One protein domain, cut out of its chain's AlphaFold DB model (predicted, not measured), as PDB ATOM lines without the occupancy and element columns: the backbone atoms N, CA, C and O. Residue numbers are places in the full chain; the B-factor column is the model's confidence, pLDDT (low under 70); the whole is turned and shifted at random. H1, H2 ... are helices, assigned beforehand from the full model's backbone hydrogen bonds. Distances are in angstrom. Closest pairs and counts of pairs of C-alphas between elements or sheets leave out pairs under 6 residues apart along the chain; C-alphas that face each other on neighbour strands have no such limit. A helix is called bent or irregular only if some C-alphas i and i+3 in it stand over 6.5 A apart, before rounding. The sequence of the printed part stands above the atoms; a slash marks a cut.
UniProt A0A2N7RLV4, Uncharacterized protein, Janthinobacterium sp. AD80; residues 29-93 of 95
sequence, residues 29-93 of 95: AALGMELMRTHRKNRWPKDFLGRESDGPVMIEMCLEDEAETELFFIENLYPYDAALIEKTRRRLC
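This is residues 29 to 93 of the 95 residues of an uncharacterized protein of Janthinobacterium sp. AD80 (UniProt A0A2N7RLV4). Three helices, H1, H2 and H3, form a loose up-and-down bundle with their centres in a triangle, and H4 folds back along H3 to add a fourth rod at one side. H2 and H3 make a narrow V that meets at residue 65, and H1 packs near its open end, where H2 begins and H3 ends. The printed part has 65 residues, with four named helices in the order H1, H2, H3, H4 and no named strand; the class is all helix. The whole is compact, with a radius of gyration of the C-alphas of 11.5 A, and its C-alphas span 30 by 26 by 19 A.

H1, residues 29 to 42, is close to but not clearly touching H2, residues 52 to 64; their closest C-alphas, those of Met 36 and Glu 52, are 7.5 A apart. They run opposite ways at a shallow tilt of 29 degrees. H2 and H3, residues 66 to 77, only just touch, with 3 pairs of C-alphas within 8 A, and touch only at the corner by their link. H2 touches H3 with residues 61 to 62 alone, and H3 touches H2 with residues 69 to 70 alone, the closest C-alphas being those of Cys 62 and Thr 69, 5.6 A apart. These two helices run opposite ways at a shallow tilt of 34 degrees, only just short of steep. H1 and H3 touch and run the same way at a shallow tilt of 19 degrees; their closest C-alphas, those of Leu 35 and Leu 77, are 5.9 A apart. H3 and H4, residues 82 to 91, form a helical hairpin, running opposite ways at a shallow tilt of 9 degrees. H3 touches H4 with residues 71 to 75 alone, and their closest C-alphas, those of Glu 75 and Ile 85, are 6.4 A apart. H3 is the hub, touching the other three helices, while H4 is apart from H1 and from H2. Every O i to N i+4 pair is within hydrogen-bond range in H1, H3 and H4; in H2 it is 7 of 9.

H1 begins at C-alpha 29, (32.719, -12.788, 11.503), and is 20.0 A long. H2 is 19.8 A long and irregular, with C-alphas 53 and 56 7.2 A apart. H3 is 16.3 A long, from Glu 66 to Leu 77. H4 is 14.1 A long and ends at C-alpha 91, (26.471, -4.664, -3.414).

The two C-alphas farthest apart, those of Arg 43 and Cys 93, are 32.1 A apart. The printed part has no cut. The links from H2 to H3 and from H3 to H4 are tight, and the link from H1 to H2, with 9 residues between them, is short. The mean pLDDT of the printed part is 94.8, and no printed residue is under 70.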
ATOM      1  N   ALA A  29      32.517 -12.462  10.092       98.31
ATOM      2  CA  ALA A  29      32.719 -12.788  11.503       98.31
ATOM      3  C   ALA A  29      32.613 -11.542  12.406       98.31
ATOM      4  O   ALA A  29      32.097 -11.607  13.518       98.31
ATOM      5  N   ALA A  30      33.067 -10.370  11.952       98.06
ATOM      6  CA  ALA A  30      32.849  -9.128  12.696       98.06
ATOM      7  C   ALA A  30      31.360  -8.742  12.751       98.06
ATOM      8  O   ALA A  30      30.871  -8.345  13.810       98.06
ATOM      9  N   LEU A  31      30.638  -8.907  11.640       98.00
ATOM     10  CA  LEU A  31      29.212  -8.602  11.553       98.00
ATOM     11  C   LEU A  31      28.363  -9.517  12.450       98.00
ATOM     12  O   LEU A  31      27.504  -9.032  13.184       98.00
ATOM     13  N   GLY A  32      28.621 -10.829  12.446       97.50
ATOM     14  CA  GLY A  32      27.900 -11.769  13.311       97.50
ATOM     15  C   GLY A  32      28.154 -11.526  14.805       97.50
ATOM     16  O   GLY A  32      27.225 -11.586  15.612       97.50
ATOM     17  N   MET A  33      29.378 -11.130  15.175       97.75
ATOM     18  CA  MET A  33      29.709 -10.714  16.542       97.75
ATOM     19  C   MET A  33      28.917  -9.466  16.951       97.75
ATOM     20  O   MET A  33      28.340  -9.421  18.043       97.75
ATOM     21  N   GLU A  34      28.826  -8.466  16.067       97.12
ATOM     22  CA  GLU A  34      28.018  -7.267  16.306       97.12
ATOM     23  C   GLU A  34      26.531  -7.605  16.460       97.12
ATOM     24  O   GLU A  34      25.872  -7.070  17.359       97.12
ATOM     25  N   LEU A  35      26.013  -8.519  15.638       96.56
ATOM     26  CA  LEU A  35      24.642  -9.018  15.715       96.56
ATOM     27  C   LEU A  35      24.354  -9.657  17.075       96.56
ATOM     28  O   LEU A  35      23.414  -9.242  17.757       96.56
ATOM     29  N   MET A  36      25.208 -10.573  17.539       96.38
ATOM     30  CA  MET A  36      25.063 -11.204  18.855       96.38
ATOM     31  C   MET A  36      25.123 -10.188  20.002       96.38
ATOM     32  O   MET A  36      24.284 -10.182  20.911       96.38
ATOM     33  N   ARG A  37      26.097  -9.275  19.950       95.44
ATOM     34  CA  ARG A  37      26.265  -8.216  20.950       95.44
ATOM     35  C   ARG A  37      25.045  -7.292  21.005       95.44
ATOM     36  O   ARG A  37      24.593  -6.914  22.092       95.44
ATOM     37  N   THR A  38      24.506  -6.926  19.846       93.69
ATOM     38  CA  THR A  38      23.344  -6.041  19.714       93.69
ATOM     39  C   THR A  38      22.066  -6.725  20.179       93.69
ATOM     40  O   THR A  38      21.323  -6.131  20.967       93.69
ATOM     41  N   HIS A  39      21.853  -7.992  19.808       92.75
ATOM     42  CA  HIS A  39      20.739  -8.809  20.298       92.75
ATOM     43  C   HIS A  39      20.708  -8.829  21.829       92.75
ATOM     44  O   HIS A  39      19.702  -8.462  22.452       92.75
ATOM     45  N   ARG A  40      21.854  -9.128  22.458       90.62
ATOM     46  CA  ARG A  40      21.980  -9.165  23.920       90.62
ATOM     47  C   ARG A  40      21.688  -7.820  24.578       90.62
ATOM     48  O   ARG A  40      21.047  -7.792  25.639       90.62
ATOM     49  N   LYS A  41      22.186  -6.726  23.992       91.44
ATOM     50  CA  LYS A  41      21.997  -5.353  24.488       91.44
ATOM     51  C   LYS A  41      20.528  -4.939  24.423       91.44
ATOM     52  O   LYS A  41      20.014  -4.389  25.397       91.44
ATOM     53  N   ASN A  42      19.858  -5.247  23.317       88.88
ATOM     54  CA  ASN A  42      18.468  -4.869  23.076       88.88
ATOM     55  C   ASN A  42      17.455  -5.842  23.701       88.88
ATOM     56  O   ASN A  42      16.269  -5.525  23.754       88.88
ATOM     57  N   ARG A  43      17.915  -6.993  24.215       86.62
ATOM     58  CA  ARG A  43      17.079  -8.060  24.796       86.62
ATOM     59  C   ARG A  43      16.002  -8.530  23.819       86.62
ATOM     60  O   ARG A  43      14.838  -8.672  24.196       86.62
ATOM     61  N   TRP A  44      16.391  -8.732  22.563       85.69
ATOM     62  CA  TRP A  44      15.444  -9.128  21.533       85.69
ATOM     63  C   TRP A  44      14.798 -10.497  21.827       85.69
ATOM     64  O   TRP A  44      15.401 -11.358  22.487       85.69
ATOM     65  N   PRO A  45      13.546 -10.705  21.373       84.44
ATOM     66  CA  PRO A  45      12.863 -11.992  21.463       84.44
ATOM     67  C   PRO A  45      13.632 -13.138  20.792       84.44
ATOM     68  O   PRO A  45      14.621 -12.938  20.092       84.44
ATOM     69  N   LYS A  46      13.159 -14.371  21.010       82.81
ATOM     70  CA  LYS A  46      13.767 -15.588  20.438       82.81
ATOM     71  C   LYS A  46      13.634 -15.718  18.932       82.81
ATOM     72  O   LYS A  46      14.298 -16.560  18.353       82.81
ATOM     73  N   ASP A  47      12.765 -14.908  18.355       84.19
ATOM     74  CA  ASP A  47      12.475 -14.926  16.931       84.19
ATOM     75  C   ASP A  47      13.535 -14.143  16.129       84.19
ATOM     76  O   ASP A  47      13.527 -14.195  14.906       84.19
ATOM     77  N   PHE A  48      14.449 -13.438  16.811       84.81
ATOM     78  CA  PHE A  48      15.600 -12.758  16.214       84.81
ATOM     79  C   PHE A  48      16.881 -13.550  16.457       84.81
ATOM     80  O   PHE A  48      17.092 -14.053  17.566       84.81
ATOM     81  N   LEU A  49      17.753 -13.562  15.449       90.88
ATOM     82  CA  LEU A  49      19.070 -14.186  15.501       90.88
ATOM     83  C   LEU A  49      20.014 -13.427  16.446       90.88
ATOM     84  O   LEU A  49      19.999 -12.196  16.480       90.88
ATOM     85  N   GLY A  50      20.884 -14.143  17.158       89.44
ATOM     86  CA  GLY A  50      22.011 -13.554  17.898       89.44
ATOM     87  C   GLY A  50      22.138 -14.013  19.348       89.44
ATOM     88  O   GLY A  50      22.925 -13.459  20.127       89.44
ATOM     89  N   ARG A  51      21.367 -15.029  19.735       91.88
ATOM     90  CA  ARG A  51      21.553 -15.719  21.008       91.88
ATOM     91  C   ARG A  51      22.799 -16.581  20.945       91.88
ATOM     92  O   ARG A  51      23.201 -17.045  19.889       91.88
ATOM     93  N   GLU A  52      23.351 -16.875  22.113       91.94
ATOM     94  CA  GLU A  52      24.452 -17.831  22.251       91.94
ATOM     95  C   GLU A  52      24.117 -19.194  21.616       91.94
ATOM     96  O   GLU A  52      24.951 -19.778  20.935       91.94
ATOM     97  N   SER A  53      22.863 -19.653  21.738       93.44
ATOM     98  CA  SER A  53      22.378 -20.887  21.100       93.44
ATOM     99  C   SER A  53      22.383 -20.858  19.572       93.44
ATOM    100  O   SER A  53      22.370 -21.918  18.957       93.44
ATOM    101  N   ASP A  54      22.373 -19.668  18.970       95.00
ATOM    102  CA  ASP A  54      22.339 -19.497  17.517       95.00
ATOM    103  C   ASP A  54      23.758 -19.517  16.925       95.00
ATOM    104  O   ASP A  54      23.923 -19.618  15.715       95.00
ATOM    105  N   GLY A  55      24.798 -19.447  17.766       95.38
ATOM    106  CA  GLY A  55      26.193 -19.358  17.334       95.38
ATOM    107  C   GLY A  55      26.620 -20.440  16.332       95.38
ATOM    108  O   GLY A  55      27.145 -20.079  15.276       95.38
ATOM    109  N   PRO A  56      26.369 -21.738  16.598       96.94
ATOM    110  CA  PRO A  56      26.734 -22.804  15.669       96.94
ATOM    111  C   PRO A  56      26.064 -22.665  14.296       96.94
ATOM    112  O   PRO A  56      26.751 -22.707  13.281       96.94
ATOM    113  N   VAL A  57      24.748 -22.410  14.255       96.88
ATOM    114  CA  VAL A  57      24.025 -22.266  12.979       96.88
ATOM    115  C   VAL A  57      24.451 -21.002  12.230       96.88
ATOM    116  O   VAL A  57      24.568 -21.024  11.012       96.88
ATOM    117  N   MET A  58      24.774 -19.914  12.936       97.69
ATOM    118  CA  MET A  58      25.310 -18.705  12.304       97.69
ATOM    119  C   MET A  58      26.630 -18.975  11.569       97.69
ATOM    120  O   MET A  58      26.838 -18.414  10.497       97.69
ATOM    121  N   ILE A  59      27.511 -19.822  12.117       98.12
ATOM    122  CA  ILE A  59      28.750 -20.236  11.437       98.12
ATOM    123  C   ILE A  59      28.425 -21.096  10.212       98.12
ATOM    124  O   ILE A  59      28.987 -20.849   9.150       98.12
ATOM    125  N   GLU A  60      27.511 -22.062  10.334       98.12
ATOM    126  CA  GLU A  60      27.080 -22.903   9.204       98.12
ATOM    127  C   GLU A  60      26.557 -22.054   8.039       98.12
ATOM    128  O   GLU A  60      27.026 -22.216   6.915       98.12
ATOM    129  N   MET A  61      25.687 -21.078   8.319       98.00
ATOM    130  CA  MET A  61      25.169 -20.138   7.319       98.00
ATOM    131  C   MET A  61      26.300 -19.372   6.619       98.00
ATOM    132  O   MET A  61      26.346 -19.317   5.392       98.00
ATOM    133  N   CYS A  62      27.258 -18.841   7.392       97.94
ATOM    134  CA  CYS A  62      28.396 -18.098   6.845       97.94
ATOM    135  C   CYS A  62      29.249 -18.939   5.885       97.94
ATOM    136  O   CYS A  62      29.820 -18.396   4.942       97.94
ATOM    137  N   LEU A  63      29.382 -20.239   6.161       97.75
ATOM    138  CA  LEU A  63      30.162 -21.172   5.349       97.75
ATOM    139  C   LEU A  63      29.384 -21.689   4.130       97.75
ATOM    140  O   LEU A  63      30.011 -22.079   3.145       97.75
ATOM    141  N   GLU A  64      28.051 -21.717   4.197       97.75
ATOM    142  CA  GLU A  64      27.174 -22.140   3.101       97.75
ATOM    143  C   GLU A  64      27.024 -21.047   2.038       97.75
ATOM    144  O   GLU A  64      27.292 -21.297   0.861       97.75
ATOM    145  N   ASP A  65      26.654 -19.833   2.452       97.06
ATOM    146  CA  ASP A  65      26.547 -18.675   1.567       97.06
ATOM    147  C   ASP A  65      26.887 -17.383   2.323       97.06
ATOM    148  O   ASP A  65      26.096 -16.833   3.096       97.06
ATOM    149  N   GLU A  66      28.098 -16.884   2.087       96.19
ATOM    150  CA  GLU A  66      28.601 -15.660   2.708       96.19
ATOM    151  C   GLU A  66      27.772 -14.422   2.317       96.19
ATOM    152  O   GLU A  66      27.535 -13.558   3.165       96.19
ATOM    153  N   ALA A  67      27.294 -14.328   1.072       97.00
ATOM    154  CA  ALA A  67      26.553 -13.160   0.601       97.00
ATOM    155  C   ALA A  67      25.132 -13.137   1.175       97.00
ATOM    156  O   ALA A  67      24.705 -12.118   1.727       97.00
ATOM    157  N   GLU A  68      24.403 -14.252   1.096       97.06
ATOM    158  CA  GLU A  68      23.066 -14.341   1.690       97.06
ATOM    159  C   GLU A  68      23.116 -14.142   3.208       97.06
ATOM    160  O   GLU A  68      22.295 -13.405   3.765       97.06
ATOM    161  N   THR A  69      24.127 -14.702   3.876       97.81
ATOM    162  CA  THR A  69      24.300 -14.537   5.323       97.81
ATOM    163  C   THR A  69      24.621 -13.097   5.707       97.81
ATOM    164  O   THR A  69      24.064 -12.590   6.684       97.81
ATOM    165  N   GLU A  70      25.464 -12.395   4.938       98.06
ATOM    166  CA  GLU A  70      25.744 -10.979   5.195       98.06
ATOM    167  C   GLU A  70      24.458 -10.144   5.115       98.06
ATOM    168  O   GLU A  70      24.185  -9.335   6.010       98.06
ATOM    169  N   LEU A  71      23.633 -10.358   4.084       97.88
ATOM    170  CA  LEU A  71      22.351  -9.665   3.957       97.88
ATOM    171  C   LEU A  71      21.417 -10.001   5.128       97.88
ATOM    172  O   LEU A  71      20.859  -9.085   5.734       97.88
ATOM    173  N   PHE A  72      21.301 -11.277   5.494       96.75
ATOM    174  CA  PHE A  72      20.447 -11.721   6.595       96.75
ATOM    175  C   PHE A  72      20.859 -11.118   7.947       96.75
ATOM    176  O   PHE A  72      20.007 -10.718   8.750       96.75
ATOM    177  N   PHE A  73      22.162 -10.997   8.208       97.44
ATOM    178  CA  PHE A  73      22.662 -10.338   9.416       97.44
ATOM    179  C   PHE A  73      22.337  -8.841   9.422       97.44
ATOM    180  O   PHE A  73      21.909  -8.314  10.450       97.44
ATOM    181  N   ILE A  74      22.476  -8.154   8.282       97.12
ATOM    182  CA  ILE A  74      22.097  -6.739   8.149       97.12
ATOM    183  C   ILE A  74      20.593  -6.542   8.364       97.12
ATOM    184  O   ILE A  74      20.202  -5.611   9.070       97.12
ATOM    185  N   GLU A  75      19.753  -7.422   7.821       95.06
ATOM    186  CA  GLU A  75      18.299  -7.391   8.023       95.06
ATOM    187  C   GLU A  75      17.921  -7.595   9.500       95.06
ATOM    188  O   GLU A  75      17.023  -6.920  10.004       95.06
ATOM    189  N   ASN A  76      18.641  -8.457  10.229       93.62
ATOM    190  CA  ASN A  76      18.437  -8.640  11.670       93.62
ATOM    191  C   ASN A  76      18.923  -7.435  12.491       93.62
ATOM    192  O   ASN A  76      18.257  -7.041  13.446       93.62
ATOM    193  N   LEU A  77      20.069  -6.844  12.142       94.25
ATOM    194  CA  LEU A  77      20.643  -5.699  12.857       94.25
ATOM    195  C   LEU A  77      19.849  -4.405  12.639       94.25
ATOM    196  O   LEU A  77      19.657  -3.627  13.579       94.25
ATOM    197  N   TYR A  78      19.381  -4.183  11.412       92.88
ATOM    198  CA  TYR A  78      18.767  -2.932  10.977       92.88
ATOM    199  C   TYR A  78      17.433  -3.173  10.249       92.88
ATOM    200  O   TYR A  78      17.260  -2.714   9.119       92.88
ATOM    201  N   PRO A  79      16.441  -3.821  10.891       90.38
ATOM    202  CA  PRO A  79      15.218  -4.294  10.223       90.38
ATOM    203  C   PRO A  79      14.354  -3.182   9.613       90.38
ATOM    204  O   PRO A  79      13.482  -3.448   8.790       90.38
ATOM    205  N   TYR A  80      14.573  -1.928  10.016       92.88
ATOM    206  CA  TYR A  80      13.836  -0.764   9.523       92.88
ATOM    207  C   TYR A  80      14.669   0.146   8.606       92.88
ATOM    208  O   TYR A  80      14.145   1.143   8.111       92.88
ATOM    209  N   ASP A  81      15.944  -0.174   8.357       96.56
ATOM    210  CA  ASP A  81      16.801   0.602   7.457       96.56
ATOM    211  C   ASP A  81      16.728   0.048   6.028       96.56
ATOM    212  O   ASP A  81      17.638  -0.609   5.517       96.56
ATOM    213  N   ALA A  82      15.603   0.321   5.365       96.62
ATOM    214  CA  ALA A  82      15.357  -0.140   4.000       96.62
ATOM    215  C   ALA A  82      16.423   0.355   3.003       96.62
ATOM    216  O   ALA A  82      16.727  -0.334   2.031       96.62
ATOM    217  N   ALA A  83      17.009   1.534   3.240       97.62
ATOM    218  CA  ALA A  83      18.048   2.085   2.375       97.62
ATOM    219  C   ALA A  83      19.362   1.302   2.509       97.62
ATOM    220  O   ALA A  83      20.004   1.012   1.496       97.62
ATOM    221  N   LEU A  84      19.750   0.941   3.736       97.31
ATOM    222  CA  LEU A  84      20.905   0.083   3.988       97.31
ATOM    223  C   LEU A  84      20.696  -1.318   3.412       97.31
ATOM    224  O   LEU A  84      21.563  -1.794   2.685       97.31
ATOM    225  N   ILE A  85      19.549  -1.946   3.683       97.50
ATOM    226  CA  ILE A  85      19.229  -3.299   3.200       97.50
ATOM    227  C   ILE A  85      19.296  -3.354   1.669       97.50
ATOM    228  O   ILE A  85      19.989  -4.202   1.110       97.50
ATOM    229  N   GLU A  86      18.653  -2.410   0.975       97.38
ATOM    230  CA  GLU A  86      18.665  -2.355  -0.492       97.38
ATOM    231  C   GLU A  86      20.074  -2.103  -1.048       97.38
ATOM    232  O   GLU A  86      20.494  -2.714  -2.035       97.38
ATOM    233  N   LYS A  87      20.848  -1.224  -0.405       97.56
ATOM    234  CA  LYS A  87      22.240  -0.968  -0.793       97.56
ATOM    235  C   LYS A  87      23.106  -2.220  -0.634       97.56
ATOM    236  O   LYS A  87      23.921  -2.503  -1.512       97.56
ATOM    237  N   THR A  88      22.937  -2.953   0.463       97.00
ATOM    238  CA  THR A  88      23.649  -4.205   0.746       97.00
ATOM    239  C   THR A  88      23.281  -5.280  -0.269       97.00
ATOM    240  O   THR A  88      24.176  -5.825  -0.910       97.00
ATOM    241  N   ARG A  89      21.983  -5.495  -0.515       97.00
ATOM    242  CA  ARG A  89      21.468  -6.427  -1.530       97.00
ATOM    243  C   ARG A  89      22.100  -6.183  -2.905       97.00
ATOM    244  O   ARG A  89      22.636  -7.106  -3.513       97.00
ATOM    245  N   ARG A  90      22.151  -4.920  -3.350       96.75
ATOM    246  CA  ARG A  90      22.807  -4.530  -4.615       96.75
ATOM    247  C   ARG A  90      24.312  -4.768  -4.621       96.75
ATOM    248  O   ARG A  90      24.834  -5.236  -5.627       96.75
ATOM    249  N   ARG A  91      25.019  -4.427  -3.534       97.19
ATOM    250  CA  ARG A  91      26.471  -4.664  -3.414       97.19
ATOM    251  C   ARG A  91      26.801  -6.153  -3.542       97.19
ATOM    252  O   ARG A  91      27.837  -6.488  -4.102       97.19
ATOM    253  N   LEU A  92      25.925  -7.003  -3.018       95.81
ATOM    254  CA  LEU A  92      26.068  -8.453  -3.002       95.81
ATOM    255  C   LEU A  92      25.563  -9.139  -4.277       95.81
ATOM    256  O   LEU A  92      25.662 -10.355  -4.381       95.81
ATOM    257  N   CYS A  93      25.043  -8.380  -5.248       95.12
ATOM    258  CA  CYS A  93      24.440  -8.916  -6.472       95.12
ATOM    259  C   CYS A  93      23.299  -9.919  -6.205       95.12
ATOM    260  O   CYS A  93      23.069 -10.820  -7.010       95.12
TER     261      CYS A  93